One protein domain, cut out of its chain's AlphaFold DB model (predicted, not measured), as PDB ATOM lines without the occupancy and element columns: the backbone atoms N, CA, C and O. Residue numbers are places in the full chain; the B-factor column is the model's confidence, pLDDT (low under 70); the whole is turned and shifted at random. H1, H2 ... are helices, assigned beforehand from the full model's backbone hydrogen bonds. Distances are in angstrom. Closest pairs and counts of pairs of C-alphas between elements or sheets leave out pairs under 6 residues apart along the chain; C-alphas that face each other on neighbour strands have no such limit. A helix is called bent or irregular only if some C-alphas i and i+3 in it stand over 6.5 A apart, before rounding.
ATOM      1  N   TYR A  17     167.561 174.907 217.448       87.88
ATOM      2  CA  TYR A  17     166.831 174.958 216.181       87.88
ATOM      3  C   TYR A  17     167.088 173.751 215.275       87.88
ATOM      4  O   TYR A  17     166.431 173.630 214.235       87.88
ATOM      5  N   ARG A  18     168.018 172.850 215.632       90.12
ATOM      6  CA  ARG A  18     168.365 171.684 214.801       90.12
ATOM      7  C   ARG A  18     167.136 170.839 214.452       90.12
ATOM      8  O   ARG A  18     167.012 170.510 213.271       90.12
ATOM      9  N   PRO A  19     166.193 170.553 215.380       90.56
ATOM     10  CA  PRO A  19     165.008 169.784 215.033       90.56
ATOM     11  C   PRO A  19     164.107 170.478 214.018       90.56
ATOM     12  O   PRO A  19     163.649 169.847 213.069       90.56
ATOM     13  N   THR A  20     163.899 171.789 214.172       89.50
ATOM     14  CA  THR A  20     163.088 172.586 213.238       89.50
ATOM     15  C   THR A  20     163.722 172.631 211.852       89.50
ATOM     16  O   THR A  20     163.044 172.390 210.856       89.50
ATOM     17  N   ILE A  21     165.026 172.904 211.777       88.69
ATOM     18  CA  ILE A  21     165.762 173.010 210.511       88.69
ATOM     19  C   ILE A  21     165.782 171.661 209.780       88.69
ATOM     20  O   ILE A  21     165.505 171.607 208.582       88.69
ATOM     21  N   GLN A  22     166.058 170.572 210.496       86.88
ATOM     22  CA  GLN A  22     166.082 169.226 209.929       86.88
ATOM     23  C   GLN A  22     164.686 168.784 209.452       86.88
ATOM     24  O   GLN A  22     164.563 168.257 208.345       86.88
ATOM     25  N   ALA A  23     163.633 169.033 210.241       88.56
ATOM     26  CA  ALA A  23     162.257 168.724 209.849       88.56
ATOM     27  C   ALA A  23     161.802 169.541 208.635       88.56
ATOM     28  O   ALA A  23     161.175 168.992 207.731       88.56
ATOM     29  N   CYS A  24     162.169 170.825 208.577       88.31
ATOM     30  CA  CYS A  24     161.920 171.694 207.431       88.31
ATOM     31  C   CYS A  24     162.595 171.145 206.166       88.31
ATOM     32  O   CYS A  24     161.927 170.944 205.154       88.31
ATOM     33  N   ALA A  25     163.889 170.807 206.238       85.88
ATOM     34  CA  ALA A  25     164.610 170.228 205.107       85.88
ATOM     35  C   ALA A  25     163.895 168.985 204.552       85.88
ATOM     36  O   ALA A  25     163.642 168.914 203.351       85.88
ATOM     37  N   ARG A  26     163.477 168.062 205.427       84.25
ATOM     38  CA  ARG A  26     162.738 166.853 205.030       84.25
ATOM     39  C   ARG A  26     161.364 167.168 204.435       84.25
ATOM     40  O   ARG A  26     161.029 166.640 203.380       84.25
ATOM     41  N   ALA A  27     160.583 168.035 205.079       86.56
ATOM     42  CA  ALA A  27     159.229 168.382 204.641       86.56
ATOM     43  C   ALA A  27     159.195 169.026 203.244       86.56
ATOM     44  O   ALA A  27     158.231 168.840 202.506       86.56
ATOM     45  N   PHE A  28     160.252 169.752 202.868       86.31
ATOM     46  CA  PHE A  28     160.382 170.398 201.558       86.31
ATOM     47  C   PHE A  28     161.265 169.618 200.568       86.31
ATOM     48  O   PHE A  28     161.639 170.154 199.527       86.31
ATOM     49  N   GLY A  29     161.596 168.352 200.860       79.00
ATOM     50  CA  GLY A  29     162.329 167.474 199.939       79.00
ATOM     51  C   GLY A  29     163.807 167.833 199.738       79.00
ATOM     52  O   GLY A  29     164.415 167.399 198.759       79.00
ATOM     53  N   HIS A  30     164.404 168.617 200.640       80.50
ATOM     54  CA  HIS A  30     165.848 168.838 200.661       80.50
ATOM     55  C   HIS A  30     166.574 167.628 201.277       80.50
ATOM     56  O   HIS A  30     166.021 166.946 202.146       80.50
ATOM     57  N   PRO A  31     167.839 167.363 200.889       77.19
ATOM     58  CA  PRO A  31     168.673 166.396 201.592       77.19
ATOM     59  C   PRO A  31     168.784 166.726 203.084       77.19
ATOM     60  O   PRO A  31     168.636 167.880 203.495       77.19
ATOM     61  N   ARG A  32     169.118 165.715 203.893       75.38
ATOM     62  CA  ARG A  32     169.403 165.916 205.318       75.38
ATOM     63  C   ARG A  32     170.496 166.976 205.480       75.38
ATOM     64  O   ARG A  32     171.501 166.940 204.776       75.38
ATOM     65  N   LEU A  33     170.294 167.913 206.404       82.19
ATOM     66  CA  LEU A  33     171.278 168.961 206.703       82.19
ATOM     67  C   LEU A  33     172.227 168.527 207.819       82.19
ATOM     68  O   LEU A  33     173.387 168.933 207.853       82.19
ATOM     69  N   LEU A  34     171.728 167.688 208.724       85.12
ATOM     70  CA  LEU A  34     172.465 167.131 209.847       85.12
ATOM     71  C   LEU A  34     172.473 165.604 209.750       85.12
ATOM     72  O   LEU A  34     171.489 164.993 209.317       85.12
ATOM     73  N   SER A  35     173.574 164.992 210.192       85.25
ATOM     74  CA  SER A  35     173.663 163.544 210.411       85.25
ATOM     75  C   SER A  35     172.562 163.068 211.370       85.25
ATOM     76  O   SER A  35     172.055 163.881 212.141       85.25
ATOM     77  N   PRO A  36     172.185 161.778 211.358       85.38
ATOM     78  CA  PRO A  36     171.159 161.264 212.262       85.38
ATOM     79  C   PRO A  36     171.455 161.565 213.738       85.38
ATOM     80  O   PRO A  36     172.599 161.435 214.180       85.38
ATOM     81  N   GLY A  37     170.433 161.951 214.501       88.50
ATOM     82  CA  GLY A  37     170.594 162.282 215.919       88.50
ATOM     83  C   GLY A  37     169.292 162.691 216.612       88.50
ATOM     84  O   GLY A  37     168.230 162.659 215.991       88.50
ATOM     85  N   PRO A  38     169.350 163.114 217.893       89.00
ATOM     86  CA  PRO A  38     168.164 163.508 218.665       89.00
ATOM     87  C   PRO A  38     167.311 164.597 217.996       89.00
ATOM     88  O   PRO A  38     166.103 164.661 218.187       89.00
ATOM     89  N   TRP A  39     167.921 165.433 217.154       89.62
ATOM     90  CA  TRP A  39     167.225 166.454 216.371       89.62
ATOM     91  C   TRP A  39     166.301 165.897 215.276       89.62
ATOM     92  O   TRP A  39     165.545 166.654 214.681       89.62
ATOM     93  N   ASP A  40     166.287 164.594 215.005       88.88
ATOM     94  CA  ASP A  40     165.306 164.012 214.084       88.88
ATOM     95  C   ASP A  40     163.903 163.853 214.717       88.88
ATOM     96  O   ASP A  40     162.938 163.612 213.992       88.88
ATOM     97  N   GLU A  41     163.758 164.038 216.036       90.31
ATOM     98  CA  GLU A  41     162.516 163.798 216.794       90.31
ATOM     99  C   GLU A  41     161.294 164.549 216.239       90.31
ATOM    100  O   GLU A  41     160.247 163.944 216.013       90.31
ATOM    101  N   LEU A  42     161.432 165.843 215.923       90.50
ATOM    102  CA  LEU A  42     160.336 166.621 215.330       90.50
ATOM    103  C   LEU A  42     159.874 166.023 213.990       90.50
ATOM    104  O   LEU A  42     158.681 165.992 213.702       90.50
ATOM    105  N   SER A  43     160.806 165.512 213.181       88.00
ATOM    106  CA  SER A  43     160.479 164.900 211.885       88.00
ATOM    107  C   SER A  43     159.682 163.605 212.055       88.00
ATOM    108  O   SER A  43     158.809 163.313 211.239       88.00
ATOM    109  N   LEU A  44     159.974 162.841 213.114       88.19
ATOM    110  CA  LEU A  44     159.260 161.607 213.443       88.19
ATOM    111  C   LEU A  44     157.809 161.897 213.832       88.19
ATOM    112  O   LEU A  44     156.901 161.263 213.298       88.19
ATOM    113  N   TRP A  45     157.586 162.889 214.698       89.81
ATOM    114  CA  TRP A  45     156.237 163.281 215.115       89.81
ATOM    115  C   TRP A  45     155.378 163.816 213.968       89.81
ATOM    116  O   TRP A  45     154.173 163.579 213.947       89.81
ATOM    117  N   LEU A  46     155.987 164.506 212.999       88.00
ATOM    118  CA  LEU A  46     155.287 165.026 211.820       88.00
ATOM    119  C   LEU A  46     154.997 163.955 210.754       88.00
ATOM    120  O   LEU A  46     154.404 164.269 209.723       88.00
ATOM    121  N   GLY A  47     155.397 162.698 210.979       83.50
ATOM    122  CA  GLY A  47     155.171 161.607 210.030       83.50
ATOM    123  C   GLY A  47     156.067 161.670 208.790       83.50
ATOM    124  O   GLY A  47     155.881 160.881 207.868       83.50
ATOM    125  N   SER A  48     157.073 162.550 208.775       72.06
ATOM    126  CA  SER A  48     158.013 162.710 207.658       72.06
ATOM    127  C   SER A  48     159.055 161.584 207.567       72.06
ATOM    128  O   SER A  48     159.955 161.666 206.737       72.06
ATOM    129  N   GLY A  49     158.936 160.548 208.410       62.31
ATOM    130  CA  GLY A  49     159.728 159.316 208.383       62.31
ATOM    131  C   GLY A  49     161.240 159.505 208.560       62.31
ATOM    132  O   GLY A  49     161.792 160.599 208.452       62.31
ATOM    133  N   ILE A  50     161.952 158.410 208.833       61.78
ATOM    134  CA  ILE A  50     163.399 158.320 208.591       61.78
ATOM    135  C   ILE A  50     163.550 157.800 207.170       61.78
ATOM    136  O   ILE A  50     163.892 156.638 206.968       61.78
ATOM    137  N   ASP A  51     163.227 158.622 206.175       59.31
ATOM    138  CA  ASP A  51     163.575 158.234 204.815       59.31
ATOM    139  C   ASP A  51     165.109 158.096 204.766       59.31
ATOM    140  O   ASP A  51     165.820 158.958 205.313       59.31
ATOM    141  N   PRO A  52     165.668 157.030 204.169       57.66
ATOM    142  CA  PRO A  52     167.096 156.909 203.929       57.66
ATOM    143  C   PRO A  52     167.503 157.879 202.808       57.66
ATOM    144  O   PRO A  52     168.126 157.495 201.825       57.66
ATOM    145  N   SER A  53     167.141 159.160 202.932       55.69
ATOM    146  CA  SER A  53     167.673 160.216 202.083       55.69
ATOM    147  C   SER A  53     169.198 160.171 202.168       55.69
ATOM    148  O   SER A  53     169.722 159.856 203.239       55.69
ATOM    149  N   PRO A  54     169.926 160.467 201.086       56.88
ATOM    150  CA  PRO A  54     171.382 160.373 201.070       56.88
ATOM    151  C   PRO A  54     172.034 161.108 202.255       56.88
ATOM    152  O   PRO A  54     171.430 162.015 202.845       56.88
ATOM    153  N   GLU A  55     173.250 160.668 202.605       61.41
ATOM    154  CA  GLU A  55     174.182 161.336 203.529       61.41
ATOM    155  C   GLU A  55     174.060 162.860 203.437       61.41
ATOM    156  O   GLU A  55     173.813 163.362 202.332       61.41
ATOM    157  N   PRO A  56     174.222 163.598 204.557       62.25
ATOM    158  CA  PRO A  56     174.006 165.027 204.573       62.25
ATOM    159  C   PRO A  56     174.737 165.660 203.402       62.25
ATOM    160  O   PRO A  56     175.968 165.613 203.300       62.25
ATOM    161  N   SER A  57     173.953 166.207 202.475       57.50
ATOM    162  CA  SER A  57     174.529 166.972 201.392       57.50
ATOM    163  C   SER A  57     175.208 168.131 202.092       57.50
ATOM    164  O   SER A  57     174.549 168.913 202.783       57.50
ATOM    165  N   ARG A  58     176.530 168.261 201.926       54.72
ATOM    166  CA  ARG A  58     177.161 169.575 202.039       54.72
ATOM    167  C   ARG A  58     176.564 170.383 200.897       54.72
ATOM    168  O   ARG A  58     177.197 170.542 199.858       54.72
ATOM    169  N   ALA A  59     175.314 170.820 201.064       47.84
ATOM    170  CA  ALA A  59     174.747 171.851 200.236       47.84
ATOM    171  C   ALA A  59     175.819 172.938 200.248       47.84
ATOM    172  O   ALA A  59     176.312 173.266 201.339       47.84
ATOM    173  N   PRO A  60     176.281 173.414 199.081       42.56
ATOM    174  CA  PRO A  60     177.149 174.571 199.075       42.56
ATOM    175  C   PRO A  60     176.419 175.598 199.932       42.56
ATOM    176  O   PRO A  60     175.262 175.904 199.644       42.56
TER     177      PRO A  60
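This is residues 17 to 60 of the 324 residues of an uncharacterized protein of Anaerolinea thermolimosa (UniProt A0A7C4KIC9). Two short helices, H1 and H2, pack together at a slant, joined by a loop of 10 residues, and a long tail with no named element, residues 46 to 60, runs back from the end of H2 and makes up the last part of the printed part. The printed part has 44 residues with two named helices, in the order H1, H2, and no named strand. The class is all helix, though under half of the residues, 18 of 44, are in named elements. The whole is compact, with a radius of gyration of the C-alphas of 9.2 A and spans of 28 by 19 by 17 A.

H1 holds residues 18 to 27 and is 14.1 A long from C-alpha 18 at (168.365, 171.684, 214.801) to C-alpha 27 at (159.229, 168.382, 204.641). A short link of 10 residues leads to H2, residues 38 to 45, which is 12.4 A long and ends with C-alpha 45 at (156.237, 163.281, 215.115). H2 is irregular, but only just: the C-alphas of Trp 39 and Leu 42 are 7.0 A apart. Residues 46 to 60 follow, and C-alpha 60 is at (177.149, 174.571, 199.075).

H1 and H2 touch, with 15 pairs of C-alphas within 8 A. Their closest C-alphas, those of Pro 19 and Trp 39, are 4.2 A apart. Their centres are 8.3 A apart. They run the same way at a steep tilt of 44 degrees, where the line of H2 is a rough one. In H1 every O i to N i+4 pair is within hydrogen-bond range; in H2 2 of 4 are, beside 4 of 5 O i to N i+3 pairs.

The two C-alphas farthest apart are those of Trp 45 and Pro 60, at 28.7 A. The C-alphas of residues 46 to 60 lie 8 to 17 A from the mean of the C-alphas. The printed part has no cut. The mean pLDDT of the printed part is 77.9, and residues 49 to 60 are under 70.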